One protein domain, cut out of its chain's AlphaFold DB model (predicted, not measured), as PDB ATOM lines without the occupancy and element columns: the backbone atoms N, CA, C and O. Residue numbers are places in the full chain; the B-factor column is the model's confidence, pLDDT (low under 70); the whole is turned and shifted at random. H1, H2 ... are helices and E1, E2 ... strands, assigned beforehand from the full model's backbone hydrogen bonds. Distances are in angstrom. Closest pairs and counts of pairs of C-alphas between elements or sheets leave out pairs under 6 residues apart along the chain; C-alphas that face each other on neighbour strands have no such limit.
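What this domain is: This is residues 10 to 112 of the 114 residues of an uncharacterized protein of Ralstonia pickettii (strain 12D) (UniProt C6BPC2). One long helix, H1, makes the long axis; the printed part then folds back along it with H2 and H3, H4 crosses it, and H6 makes a corner at its first end. Beyond that end lies a small strand patch, where E1 pairs with residues 11 to 12 and 111 to 112, while H5 lies near H1 and H6. The 103 printed residues hold six named helices and then one named strand, mostly helix. The whole is compact, with a radius of gyration of the C-alphas of 14.8 A, and elongated, spanning 50 by 25 by 23 A.

Where its parts are: Find C-alpha 15 at (132.553, 149.646, 130.755); from there H1 runs 37.2 A to C-alpha 40 at (128.212, 113.476, 123.166). Next come H2, residues 49 to 60, 15.1 A; H3, 62 to 67; H4, 74 to 82, 11.2 A; H5, 87 to 91; and H6, 94 to 100, 10.2 A. E1, residues 101 to 103, ends at C-alpha 103, (123.008, 150.762, 123.130).

How they stand to each other: Begin at H1, the hub. Its residues 24 to 35 touch H2 in a helical hairpin, closest at the C-alphas of Phe 31 and Tyr 49, 5.2 A, opposite ways at 36 degrees, only just a steep tilt. Residues 21 to 28 touch H4, closest at C-alphas 25 and 81, 5.7 A. Residues 17 to 20 only just touch H3, with 3 pairs of C-alphas within 8 A, closest at C-alphas 20 and 65, 7.3 A. Gly 15 alone touches H6, its C-alpha 4.9 A from that of Phe 94. H1 and E1 are apart. Every O i to N i+4 pair is within hydrogen-bond range in H1 to H5; H6 has 1 of 3, beside 3 of 4 O i to N i+3 pairs.

The domain as a whole: The C-alphas farthest apart are those of Glu 42 and Lys 99, 49.6 A. The printed part has no cut, no link is long, and no printed residue is under 70 in pLDDT.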
ATOM      1  N   ASP A  10     117.856 154.956 124.069       90.69
ATOM      2  CA  ASP A  10     119.320 154.939 124.017       90.69
ATOM      3  C   ASP A  10     119.890 154.924 125.446       90.69
ATOM      4  O   ASP A  10     119.604 155.804 126.259       90.69
ATOM      5  N   VAL A  11     120.729 153.931 125.728       90.50
ATOM      6  CA  VAL A  11     121.515 153.789 126.955       90.50
ATOM      7  C   VAL A  11     122.974 154.062 126.608       90.50
ATOM      8  O   VAL A  11     123.510 153.478 125.663       90.50
ATOM      9  N   GLN A  12     123.632 154.953 127.347       92.00
ATOM     10  CA  GLN A  12     125.051 155.230 127.131       92.00
ATOM     11  C   GLN A  12     125.883 153.974 127.421       92.00
ATOM     12  O   GLN A  12     125.733 153.357 128.476       92.00
ATOM     13  N   VAL A  13     126.774 153.590 126.503       92.81
ATOM     14  CA  VAL A  13     127.639 152.423 126.715       92.81
ATOM     15  C   VAL A  13     128.746 152.785 127.694       92.81
ATOM     16  O   VAL A  13     129.590 153.624 127.403       92.81
ATOM     17  N   THR A  14     128.758 152.109 128.838       91.62
ATOM     18  CA  THR A  14     129.825 152.179 129.845       91.62
ATOM     19  C   THR A  14     130.638 150.881 129.847       91.62
ATOM     20  O   THR A  14     130.211 149.856 129.304       91.62
ATOM     21  N   GLY A  15     131.797 150.883 130.513       90.00
ATOM     22  CA  GLY A  15     132.553 149.646 130.755       90.00
ATOM     23  C   GLY A  15     131.751 148.608 131.556       90.00
ATOM     24  O   GLY A  15     131.821 147.413 131.269       90.00
ATOM     25  N   GLY A  16     130.930 149.060 132.512       90.69
ATOM     26  CA  GLY A  16     130.042 148.195 133.294       90.69
ATOM     27  C   GLY A  16     128.955 147.542 132.440       90.69
ATOM     28  O   GLY A  16     128.740 146.334 132.537       90.69
ATOM     29  N   LEU A  17     128.336 148.315 131.542       92.19
ATOM     30  CA  LEU A  17     127.349 147.808 130.587       92.19
ATOM     31  C   LEU A  17     127.964 146.738 129.683       92.19
ATOM     32  O   LEU A  17     127.418 145.640 129.564       92.19
ATOM     33  N   LEU A  18     129.119 147.030 129.076       93.44
ATOM     34  CA  LEU A  18     129.802 146.079 128.200       93.44
ATOM     35  C   LEU A  18     130.183 144.796 128.950       93.44
ATOM     36  O   LEU A  18     129.966 143.700 128.435       93.44
ATOM     37  N   SER A  19     130.684 144.929 130.180       92.38
ATOM     38  CA  SER A  19     131.039 143.787 131.027       92.38
ATOM     39  C   SER A  19     129.823 142.900 131.306       92.38
ATOM     40  O   SER A  19     129.903 141.685 131.150       92.38
ATOM     41  N   LEU A  20     128.671 143.490 131.643       93.44
ATOM     42  CA  LEU A  20     127.435 142.738 131.869       93.44
ATOM     43  C   LEU A  20     126.983 141.985 130.608       93.44
ATOM     44  O   LEU A  20     126.647 140.801 130.676       93.44
ATOM     45  N   VAL A  21     127.019 142.647 129.447       94.06
ATOM     46  CA  VAL A  21     126.693 142.021 128.156       94.06
ATOM     47  C   VAL A  21     127.606 140.826 127.885       94.06
ATOM     48  O   VAL A  21     127.125 139.757 127.508       94.06
ATOM     49  N   GLN A  22     128.916 140.984 128.086       93.44
ATOM     50  CA  GLN A  22     129.895 139.919 127.872       93.44
ATOM     51  C   GLN A  22     129.680 138.741 128.823       93.44
ATOM     52  O   GLN A  22     129.693 137.599 128.373       93.44
ATOM     53  N   VAL A  23     129.428 138.997 130.108       94.69
ATOM     54  CA  VAL A  23     129.162 137.949 131.106       94.69
ATOM     55  C   VAL A  23     127.963 137.093 130.697       94.69
ATOM     56  O   VAL A  23     128.066 135.867 130.662       94.69
ATOM     57  N   ILE A  24     126.847 137.722 130.320       94.12
ATOM     58  CA  ILE A  24     125.629 137.005 129.915       94.12
ATOM     59  C   ILE A  24     125.867 136.207 128.624       94.12
ATOM     60  O   ILE A  24     125.474 135.041 128.538       94.12
ATOM     61  N   ARG A  25     126.537 136.798 127.626       93.81
ATOM     62  CA  ARG A  25     126.857 136.113 126.360       93.81
ATOM     63  C   ARG A  25     127.792 134.924 126.562       93.81
ATOM     64  O   ARG A  25     127.538 133.855 126.013       93.81
ATOM     65  N   ASN A  26     128.836 135.090 127.369       94.19
ATOM     66  CA  ASN A  26     129.800 134.032 127.664       94.19
ATOM     67  C   ASN A  26     129.140 132.872 128.419       94.19
ATOM     68  O   ASN A  26     129.401 131.713 128.098       94.19
ATOM     69  N   ALA A  27     128.229 133.164 129.355       94.25
ATOM     70  CA  ALA A  27     127.419 132.135 130.003       94.25
ATOM     71  C   ALA A  27     126.559 131.363 128.987       94.25
ATOM     72  O   ALA A  27     126.486 130.139 129.053       94.25
ATOM     73  N   GLY A  28     125.973 132.052 128.001       92.81
ATOM     74  CA  GLY A  28     125.220 131.409 126.919       92.81
ATOM     75  C   GLY A  28     126.056 130.416 126.109       92.81
ATOM     76  O   GLY A  28     125.614 129.290 125.881       92.81
ATOM     77  N   VAL A  29     127.284 130.794 125.738       93.00
ATOM     78  CA  VAL A  29     128.231 129.900 125.043       93.00
ATOM     79  C   VAL A  29     128.579 128.686 125.906       93.00
ATOM     80  O   VAL A  29     128.573 127.557 125.407       93.00
ATOM     81  N   LEU A  30     128.842 128.893 127.199       94.62
ATOM     82  CA  LEU A  30     129.144 127.814 128.139       94.62
ATOM     83  C   LEU A  30     127.975 126.825 128.246       94.62
ATOM     84  O   LEU A  30     128.161 125.633 128.030       94.62
ATOM     85  N   PHE A  31     126.764 127.312 128.510       94.81
ATOM     86  CA  PHE A  31     125.574 126.471 128.670       94.81
ATOM     87  C   PHE A  31     125.202 125.727 127.384       94.81
ATOM     88  O   PHE A  31     124.765 124.577 127.434       94.81
ATOM     89  N   GLN A  32     125.404 126.350 126.221       92.75
ATOM     90  CA  GLN A  32     125.235 125.669 124.942       92.75
ATOM     91  C   GLN A  32     126.280 124.557 124.766       92.75
ATOM     92  O   GLN A  32     125.938 123.459 124.331       92.75
ATOM     93  N   SER A  33     127.532 124.816 125.148       93.94
ATOM     94  CA  SER A  33     128.611 123.822 125.100       93.94
ATOM     95  C   SER A  33     128.352 122.653 126.055       93.94
ATOM     96  O   SER A  33     128.564 121.505 125.677       93.94
ATOM     97  N   GLU A  34     127.814 122.911 127.251       94.81
ATOM     98  CA  GLU A  34     127.374 121.869 128.191       94.81
ATOM     99  C   GLU A  34     126.302 120.964 127.573       94.81
ATOM    100  O   GLU A  34     126.375 119.746 127.715       94.81
ATOM    101  N   ALA A  35     125.330 121.530 126.851       92.38
ATOM    102  CA  ALA A  35     124.296 120.745 126.178       92.38
ATOM    103  C   ALA A  35     124.873 119.849 125.069       92.38
ATOM    104  O   ALA A  35     124.458 118.697 124.934       92.38
ATOM    105  N   VAL A  36     125.850 120.354 124.306       93.62
ATOM    106  CA  VAL A  36     126.574 119.563 123.298       93.62
ATOM    107  C   VAL A  36     127.370 118.442 123.964       93.62
ATOM    108  O   VAL A  36     127.278 117.292 123.545       93.62
ATOM    109  N   MET A  37     128.105 118.748 125.033       95.94
ATOM    110  CA  MET A  37     128.898 117.759 125.767       95.94
ATOM    111  C   MET A  37     128.033 116.673 126.404       95.94
ATOM    112  O   MET A  37     128.372 115.497 126.308       95.94
ATOM    113  N   ALA A  38     126.900 117.040 127.009       95.38
ATOM    114  CA  ALA A  38     125.968 116.073 127.577       95.38
ATOM    115  C   ALA A  38     125.433 115.115 126.506       95.38
ATOM    116  O   ALA A  38     125.357 113.915 126.744       95.38
ATOM    117  N   HIS A  39     125.134 115.628 125.309       94.56
ATOM    118  CA  HIS A  39     124.723 114.796 124.182       94.56
ATOM    119  C   HIS A  39     125.828 113.826 123.734       94.56
ATOM    120  O   HIS A  39     125.550 112.645 123.558       94.56
ATOM    121  N   LEU A  40     127.072 114.302 123.593       96.62
ATOM    122  CA  LEU A  40     128.212 113.476 123.166       96.62
ATOM    123  C   LEU A  40     128.582 112.374 124.168       96.62
ATOM    124  O   LEU A  40     129.130 111.352 123.772       96.62
ATOM    125  N   LEU A  41     128.313 112.597 125.456       97.44
ATOM    126  CA  LEU A  41     128.633 111.673 126.546       97.44
ATOM    127  C   LEU A  41     127.430 110.835 127.007       97.44
ATOM    128  O   LEU A  41     127.531 110.159 128.027       97.44
ATOM    129  N   GLU A  42     126.295 110.908 126.304       96.25
ATOM    130  CA  GLU A  42     125.043 110.223 126.670       96.25
ATOM    131  C   GLU A  42     124.563 110.536 128.105       96.25
ATOM    132  O   GLU A  42     123.952 109.715 128.790       96.25
ATOM    133  N   LEU A  43     124.824 111.760 128.572       95.69
ATOM    134  CA  LEU A  43     124.400 112.255 129.879       95.69
ATOM    135  C   LEU A  43     122.988 112.867 129.817       95.69
ATOM    136  O   LEU A  43     122.515 113.251 128.742       95.69
ATOM    137  N   PRO A  44     122.307 113.030 130.969       95.25
ATOM    138  CA  PRO A  44     121.036 113.741 131.024       95.25
ATOM    139  C   PRO A  44     121.129 115.136 130.399       95.25
ATOM    140  O   PRO A  44     122.058 115.899 130.671       95.25
ATOM    141  N   LYS A  45     120.134 115.484 129.574       90.88
ATOM    142  CA  LYS A  45     120.075 116.789 128.909       90.88
ATOM    143  C   LYS A  45     119.979 117.906 129.963       90.88
ATOM    144  O   LYS A  45     119.029 117.892 130.752       90.88
ATOM    145  N   PRO A  46     120.898 118.889 129.968       91.25
ATOM    146  CA  PRO A  46     120.811 120.016 130.887       91.25
ATOM    147  C   PRO A  46     119.612 120.918 130.543       91.25
ATOM    148  O   PRO A  46     119.072 120.843 129.431       91.25
ATOM    149  N   PRO A  47     119.196 121.803 131.469       91.44
ATOM    150  CA  PRO A  47     118.153 122.785 131.192       91.44
ATOM    151  C   PRO A  47     118.511 123.677 129.997       91.44
ATOM    152  O   PRO A  47     119.690 123.910 129.715       91.44
ATOM    153  N   ASP A  48     117.482 124.194 129.318       90.62
ATOM    154  CA  ASP A  48     117.653 125.062 128.153       90.62
ATOM    155  C   ASP A  48     118.564 126.256 128.471       90.62
ATOM    156  O   ASP A  48     118.400 126.947 129.482       90.62
ATOM    157  N   TYR A  49     119.549 126.495 127.603       88.81
ATOM    158  CA  TYR A  49     120.562 127.516 127.853       88.81
ATOM    159  C   TYR A  49     119.960 128.924 127.893       88.81
ATOM    160  O   TYR A  49     120.444 129.763 128.653       88.81
ATOM    161  N   ARG A  50     118.901 129.199 127.115       87.62
ATOM    162  CA  ARG A  50     118.267 130.522 127.098       87.62
ATOM    163  C   ARG A  50     117.540 130.772 128.400       87.62
ATOM    164  O   ARG A  50     117.704 131.848 128.963       87.62
ATOM    165  N   GLU A  51     116.814 129.782 128.909       91.00
ATOM    166  CA  GLU A  51     116.145 129.890 130.210       91.00
ATOM    167  C   GLU A  51     117.152 130.102 131.351       91.00
ATOM    168  O   GLU A  51     116.966 130.989 132.185       91.00
ATOM    169  N   ARG A  52     118.296 129.407 131.326       93.19
ATOM    170  CA  ARG A  52     119.387 129.658 132.286       93.19
ATOM    171  C   ARG A  52     119.971 131.070 132.149       93.19
ATOM    172  O   ARG A  52     120.209 131.740 133.150       93.19
ATOM    173  N   CYS A  53     120.169 131.567 130.928       93.62
ATOM    174  CA  CYS A  53     120.614 132.945 130.697       93.62
ATOM    175  C   CYS A  53     119.569 133.989 131.123       93.62
ATOM    176  O   CYS A  53     119.948 135.060 131.597       93.62
ATOM    177  N   LYS A  54     118.270 133.703 130.968       93.94
ATOM    178  CA  LYS A  54     117.194 134.569 131.468       93.94
ATOM    179  C   LYS A  54     117.263 134.679 132.979       93.94
ATOM    180  O   LYS A  54     117.182 135.781 133.504       93.94
ATOM    181  N   GLU A  55     117.464 133.565 133.677       94.25
ATOM    182  CA  GLU A  55     117.621 133.587 135.130       94.25
ATOM    183  C   GLU A  55     118.807 134.456 135.569       94.25
ATOM    184  O   GLU A  55     118.665 135.261 136.492       94.25
ATOM    185  N   LEU A  56     119.939 134.379 134.862       94.50
ATOM    186  CA  LEU A  56     121.075 135.262 135.128       94.50
ATOM    187  C   LEU A  56     120.701 136.739 134.963       94.50
ATOM    188  O   LEU A  56     121.019 137.540 135.837       94.50
ATOM    189  N   PHE A  57     120.019 137.109 133.878       95.12
ATOM    190  CA  PHE A  57     119.640 138.500 133.613       95.12
ATOM    191  C   PHE A  57     118.582 139.027 134.596       95.12
ATOM    192  O   PHE A  57     118.757 140.095 135.175       95.12
ATOM    193  N   TYR A  58     117.510 138.266 134.824       95.38
ATOM    194  CA  TYR A  58     116.355 138.691 135.620       95.38
ATOM    195  C   TYR A  58     116.500 138.477 137.127       95.38
ATOM    196  O   TYR A  58     115.711 139.036 137.888       95.38
ATOM    197  N   LYS A  59     117.471 137.672 137.577       94.88
ATOM    198  CA  LYS A  59     117.709 137.430 139.007       94.88
ATOM    199  C   LYS A  59     119.128 137.800 139.415       94.88
ATOM    200  O   LYS A  59     119.311 138.784 140.125       94.88
ATOM    201  N   THR A  60     120.129 137.041 138.966       95.25
ATOM    202  CA  THR A  60     121.513 137.161 139.463       95.25
ATOM    203  C   THR A  60     122.117 138.537 139.196       95.25
ATOM    204  O   THR A  60     122.760 139.103 140.074       95.25
ATOM    205  N   TYR A  61     121.881 139.074 138.000       95.19
ATOM    206  CA  TYR A  61     122.402 140.360 137.547       95.19
ATOM    207  C   TYR A  61     121.323 141.433 137.411       95.19
ATOM    208  O   TYR A  61     121.587 142.481 136.828       95.19
ATOM    209  N   ALA A  62     120.121 141.211 137.953       95.06
ATOM    210  CA  ALA A  62     119.009 142.150 137.813       95.06
ATOM    211  C   ALA A  62     119.369 143.542 138.341       95.06
ATOM    212  O   ALA A  62     119.125 144.553 137.685       95.06
ATOM    213  N   LYS A  63     120.026 143.583 139.507       95.44
ATOM    214  CA  LYS A  63     120.496 144.826 140.120       95.44
ATOM    215  C   LYS A  63     121.504 145.535 139.211       95.44
ATOM    216  O   LYS A  63     121.295 146.693 138.863       95.44
ATOM    217  N   GLN A  64     122.538 144.828 138.763       94.50
ATOM    218  CA  GLN A  64     123.580 145.377 137.895       94.50
ATOM    219  C   GLN A  64     123.007 145.844 136.553       94.50
ATOM    220  O   GLN A  64     123.405 146.893 136.063       94.50
ATOM    221  N   ALA A  65     122.045 145.112 135.982       93.06
ATOM    222  CA  ALA A  65     121.340 145.502 134.766       93.06
ATOM    223  C   ALA A  65     120.620 146.844 134.950       93.06
ATOM    224  O   ALA A  65     120.812 147.755 134.146       93.06
ATOM    225  N   THR A  66     119.869 147.006 136.041       93.56
ATOM    226  CA  THR A  66     119.209 148.286 136.332       93.56
ATOM    227  C   THR A  66     120.204 149.419 136.602       93.56
ATOM    228  O   THR A  66     119.999 150.529 136.119       93.56
ATOM    229  N   GLU A  67     121.314 149.151 137.302       92.88
ATOM    230  CA  GLU A  67     122.362 150.143 137.596       92.88
ATOM    231  C   GLU A  67     123.062 150.660 136.331       92.88
ATOM    232  O   GLU A  67     123.414 151.836 136.266       92.88
ATOM    233  N   VAL A  68     123.230 149.814 135.306       89.38
ATOM    234  CA  VAL A  68     123.811 150.219 134.012       89.38
ATOM    235  C   VAL A  68     122.775 150.752 133.015       89.38
ATOM    236  O   VAL A  68     123.113 151.006 131.861       89.38
ATOM    237  N   GLY A  69     121.524 150.941 133.445       86.81
ATOM    238  CA  GLY A  69     120.470 151.574 132.649       86.81
ATOM    239  C   GLY A  69     119.669 150.631 131.749       86.81
ATOM    240  O   GLY A  69     118.952 151.106 130.870       86.81
ATOM    241  N   PHE A  70     119.757 149.313 131.941       89.38
ATOM    242  CA  PHE A  70     118.914 148.359 131.223       89.38
ATOM    243  C   PHE A  70     117.524 148.230 131.841       89.38
ATOM    244  O   PHE A  70     117.361 148.144 133.059       89.38
ATOM    245  N   ALA A  71     116.521 148.136 130.969       91.19
ATOM    246  CA  ALA A  71     115.207 147.649 131.350       91.19
ATOM    247  C   ALA A  71     115.266 146.128 131.555       91.19
ATOM    248  O   ALA A  71     115.884 145.402 130.775       91.19
ATOM    249  N   LEU A  72     114.611 145.639 132.607       94.00
ATOM    250  CA  LEU A  72     114.442 144.207 132.845       94.00
ATOM    251  C   LEU A  72     113.261 143.693 132.018       94.00
ATOM    252  O   LEU A  72     112.190 143.419 132.554       94.00
ATOM    253  N   ASP A  73     113.462 143.589 130.707       94.81
ATOM    254  CA  ASP A  73     112.466 143.096 129.757       94.81
ATOM    255  C   ASP A  73     113.057 142.177 128.674       94.81
ATOM    256  O   ASP A  73     114.275 142.075 128.478       94.81
ATOM    257  N   ASP A  74     112.164 141.483 127.960       93.00
ATOM    258  CA  ASP A  74     112.547 140.474 126.970       93.00
ATOM    259  C   ASP A  74     113.221 141.089 125.742       93.00
ATOM    260  O   ASP A  74     114.051 140.435 125.105       93.00
ATOM    261  N   ALA A  75     112.899 142.344 125.413       92.38
ATOM    262  CA  ALA A  75     113.545 143.064 124.323       92.38
ATOM    263  C   ALA A  75     115.026 143.297 124.643       92.38
ATOM    264  O   ALA A  75     115.895 142.999 123.821       92.38
ATOM    265  N   THR A  76     115.322 143.746 125.862       94.06
ATOM    266  CA  THR A  76     116.682 143.988 126.339       94.06
ATOM    267  C   THR A  76     117.457 142.691 126.474       94.06
ATOM    268  O   THR A  76     118.555 142.582 125.925       94.06
ATOM    269  N   TYR A  77     116.865 141.667 127.092       94.56
ATOM    270  CA  TYR A  77     117.462 140.335 127.151       94.56
ATOM    271  C   TYR A  77     117.811 139.804 125.750       94.56
ATOM    272  O   TYR A  77     118.940 139.372 125.499       94.56
ATOM    273  N   THR A  78     116.870 139.885 124.806       93.00
ATOM    274  CA  THR A  78     117.070 139.396 123.435       93.00
ATOM    275  C   THR A  78     118.156 140.189 122.712       93.00
ATOM    276  O   THR A  78     119.005 139.592 122.052       93.00
ATOM    277  N   ALA A  79     118.189 141.513 122.864       93.44
ATOM    278  CA  ALA A  79     119.231 142.358 122.288       93.44
ATOM    279  C   ALA A  79     120.626 142.021 122.852       93.44
ATOM    280  O   ALA A  79     121.612 141.970 122.111       93.44
ATOM    281  N   ILE A  80     120.716 141.723 124.153       93.44
ATOM    282  CA  ILE A  80     121.962 141.311 124.803       93.44
ATOM    283  C   ILE A  80     122.415 139.950 124.287       93.44
ATOM    284  O   ILE A  80     123.573 139.833 123.902       93.44
ATOM    285  N   VAL A  81     121.551 138.936 124.258       91.19
ATOM    286  CA  VAL A  81     121.956 137.555 123.941       91.19
ATOM    287  C   VAL A  81     122.090 137.323 122.435       91.19
ATOM    288  O   VAL A  81     123.069 136.734 121.987       91.19
ATOM    289  N   CYS A  82     121.129 137.802 121.646       87.94
ATOM    290  CA  CYS A  82     121.026 137.516 120.213       87.94
ATOM    291  C   CYS A  82     121.541 138.657 119.325       87.94
ATOM    292  O   CYS A  82     121.770 138.449 118.133       87.94
ATOM    293  N   GLY A  83     121.705 139.868 119.862       88.81
ATOM    294  CA  GLY A  83     122.140 141.020 119.077       88.81
ATOM    295  C   GLY A  83     123.575 140.886 118.566       88.81
ATOM    296  O   GLY A  83     124.436 140.255 119.185       88.81
ATOM    297  N   ARG A  84     123.891 141.552 117.457       90.19
ATOM    298  CA  ARG A  84     125.284 141.690 117.010       90.19
ATOM    299  C   ARG A  84     126.047 142.588 117.986       90.19
ATOM    300  O   ARG A  84     125.545 143.652 118.314       90.19
ATOM    301  N   LEU A  85     127.246 142.186 118.408       90.94
ATOM    302  CA  LEU A  85     128.175 143.033 119.164       90.94
ATOM    303  C   LEU A  85     129.316 143.456 118.226       90.94
ATOM    304  O   LEU A  85     130.036 142.578 117.746       90.94
ATOM    305  N   PRO A  86     129.445 144.749 117.878       92.69
ATOM    306  CA  PRO A  86     130.509 145.210 116.990       92.69
ATOM    307  C   PRO A  86     131.896 145.000 117.609       92.69
ATOM    308  O   PRO A  86     132.083 145.270 118.794       92.69
ATOM    309  N   ALA A  87     132.875 144.591 116.797       91.75
ATOM    310  CA  ALA A  87     134.270 144.450 117.233       91.75
ATOM    311  C   ALA A  87     134.819 145.767 117.805       91.75
ATOM    312  O   ALA A  87     135.439 145.782 118.857       91.75
ATOM    313  N   GLU A  88     134.452 146.892 117.195       92.44
ATOM    314  CA  GLU A  88     134.855 148.225 117.646       92.44
ATOM    315  C   GLU A  88     134.383 148.565 119.070       92.44
ATOM    316  O   GLU A  88     135.035 149.341 119.756       92.44
ATOM    317  N   VAL A  89     133.264 147.994 119.531       92.06
ATOM    318  CA  VAL A  89     132.800 148.162 120.919       92.06
ATOM    319  C   VAL A  89     133.644 147.313 121.871       92.06
ATOM    320  O   VAL A  89     133.931 147.741 122.982       92.06
ATOM    321  N   LEU A  90     134.045 146.116 121.440       89.81
ATOM    322  CA  LEU A  90     134.892 145.211 122.222       89.81
ATOM    323  C   LEU A  90     136.324 145.733 122.370       89.81
ATOM    324  O   LEU A  90     136.955 145.511 123.399       89.81
ATOM    325  N   GLU A  91     136.825 146.395 121.333       89.44
ATOM    326  CA  GLU A  91     138.204 146.881 121.238       89.44
ATOM    327  C   GLU A  91     138.377 148.306 121.788       89.44
ATOM    328  O   GLU A  91     139.498 148.719 122.091       89.44
ATOM    329  N   ALA A  92     137.287 149.067 121.934       87.19
ATOM    330  CA  ALA A  92     137.335 150.424 122.468       87.19
ATOM    331  C   ALA A  92     137.749 150.448 123.944       87.19
ATOM    332  O   ALA A  92     137.330 149.626 124.762       87.19
ATOM    333  N   ARG A  93     138.522 151.472 124.324       87.00
ATOM    334  CA  ARG A  93     138.825 151.721 125.739       87.00
ATOM    335  C   ARG A  93     137.553 152.154 126.460       87.00
ATOM    336  O   ARG A  93     136.745 152.896 125.908       87.00
ATOM    337  N   PHE A  94     137.400 151.783 127.733       85.12
ATOM    338  CA  PHE A  94     136.180 152.103 128.492       85.12
ATOM    339  C   PHE A  94     135.831 153.600 128.505       85.12
ATOM    340  O   PHE A  94     134.667 153.955 128.369       85.12
ATOM    341  N   LEU A  95     136.835 154.482 128.571       84.25
ATOM    342  CA  LEU A  95     136.641 155.939 128.523       84.25
ATOM    343  C   LEU A  95     136.149 156.463 127.158       84.25
ATOM    344  O   LEU A  95     135.635 157.577 127.076       84.25
ATOM    345  N   GLU A  96     136.353 155.702 126.083       88.19
ATOM    346  CA  GLU A  96     135.921 156.047 124.723       88.19
ATOM    347  C   GLU A  96     134.489 155.558 124.457       88.19
ATOM    348  O   GLU A  96     133.752 156.203 123.709       88.19
ATOM    349  N   LEU A  97     134.059 154.475 125.119       88.44
ATOM    350  CA  LEU A  97     132.694 153.947 125.021       88.44
ATOM    351  C   LEU A  97     131.649 154.985 125.443       88.44
ATOM    352  O   LEU A  97     130.730 155.287 124.681       88.44
ATOM    353  N   GLU A  98     131.850 155.607 126.606       88.88
ATOM    354  CA  GLU A  98     130.905 156.577 127.182       88.88
ATOM    355  C   GLU A  98     130.766 157.864 126.369       88.88
ATOM    356  O   GLU A  98     129.827 158.627 126.565       88.88
ATOM    357  N   LYS A  99     131.700 158.125 125.454       86.62
ATOM    358  CA  LYS A  99     131.686 159.320 124.603       86.62
ATOM    359  C   LYS A  99     131.198 159.028 123.194       86.62
ATOM    360  O   LYS A  99     130.774 159.946 122.501       86.62
ATOM    361  N   GLY A 100     131.308 157.775 122.760       89.38
ATOM    362  CA  GLY A 100     131.173 157.410 121.357       89.38
ATOM    363  C   GLY A 100     130.070 156.412 121.057       89.38
ATOM    364  O   GLY A 100     129.786 156.233 119.881       89.38
ATOM    365  N   TRP A 101     129.459 155.762 122.053       93.69
ATOM    366  CA  TRP A 101     128.565 154.629 121.805       93.69
ATOM    367  C   TRP A 101     127.298 154.628 122.648       93.69
ATOM    368  O   TRP A 101     127.339 154.772 123.863       93.69
ATOM    369  N   VAL A 102     126.173 154.330 122.007       93.88
ATOM    370  CA  VAL A 102     124.912 154.013 122.682       93.88
ATOM    371  C   VAL A 102     124.444 152.608 122.337       93.88
ATOM    372  O   VAL A 102     124.706 152.091 121.245       93.88
ATOM    373  N   PHE A 103     123.728 152.011 123.282       94.12
ATOM    374  CA  PHE A 103     123.008 150.762 123.130       94.12
ATOM    375  C   PHE A 103     121.498 151.021 123.178       94.12
ATOM    376  O   PHE A 103     121.023 151.687 124.091       94.12
ATOM    377  N   ASN A 104     120.732 150.487 122.229       93.62
ATOM    378  CA  ASN A 104     119.275 150.580 122.210       93.62
ATOM    379  C   ASN A 104     118.645 149.202 121.934       93.62
ATOM    380  O   ASN A 104     118.725 148.692 120.808       93.62
ATOM    381  N   PRO A 105     117.975 148.591 122.925       90.75
ATOM    382  CA  PRO A 105     117.451 147.234 122.796       90.75
ATOM    383  C   PRO A 105     116.262 147.119 121.832       90.75
ATOM    384  O   PRO A 105     115.978 146.033 121.337       90.75
ATOM    385  N   THR A 106     115.586 148.226 121.516       90.25
ATOM    386  CA  THR A 106     114.373 148.225 120.676       90.25
ATOM    387  C   THR A 106     114.658 148.395 119.183       90.25
ATOM    388  O   THR A 106     113.776 148.202 118.344       90.25
ATOM    389  N   ARG A 107     115.891 148.767 118.818       87.62
ATOM    390  CA  ARG A 107     116.284 149.006 117.424       87.62
ATOM    391  C   ARG A 107     116.873 147.759 116.786       87.62
ATOM    392  O   ARG A 107     117.456 146.922 117.455       87.62
ATOM    393  N   ARG A 108     116.800 147.679 115.455       85.44
ATOM    394  CA  ARG A 108     117.449 146.605 114.681       85.44
ATOM    395  C   ARG A 108     118.975 146.629 114.814       85.44
ATOM    396  O   ARG A 108     119.612 145.584 114.881       85.44
ATOM    397  N   GLU A 109     119.551 147.828 114.838       88.81
ATOM    398  CA  GLU A 109     120.961 148.055 115.145       88.81
ATOM    399  C   GLU A 109     121.064 148.495 116.600       88.81
ATOM    400  O   GLU A 109     120.855 149.663 116.923       88.81
ATOM    401  N   HIS A 110     121.330 147.530 117.480       92.50
ATOM    402  CA  HIS A 110     121.367 147.791 118.916       92.50
ATOM    403  C   HIS A 110     122.529 148.692 119.328       92.50
ATOM    404  O   HIS A 110     122.390 149.435 120.284       92.50
ATOM    405  N   TRP A 111     123.662 148.645 118.627       93.75
ATOM    406  CA  TRP A 111     124.862 149.417 118.955       93.75
ATOM    407  C   TRP A 111     125.069 150.501 117.914       93.75
ATOM    408  O   TRP A 111     125.097 150.207 116.718       93.75
ATOM    409  N   ARG A 112     125.251 151.741 118.359       92.31
ATOM    410  CA  ARG A 112     125.370 152.886 117.459       92.31
ATOM    411  C   ARG A 112     126.416 153.867 117.957       92.31
ATOM    412  O   ARG A 112     126.481 154.142 119.153       92.31
TER     413      ARG A 112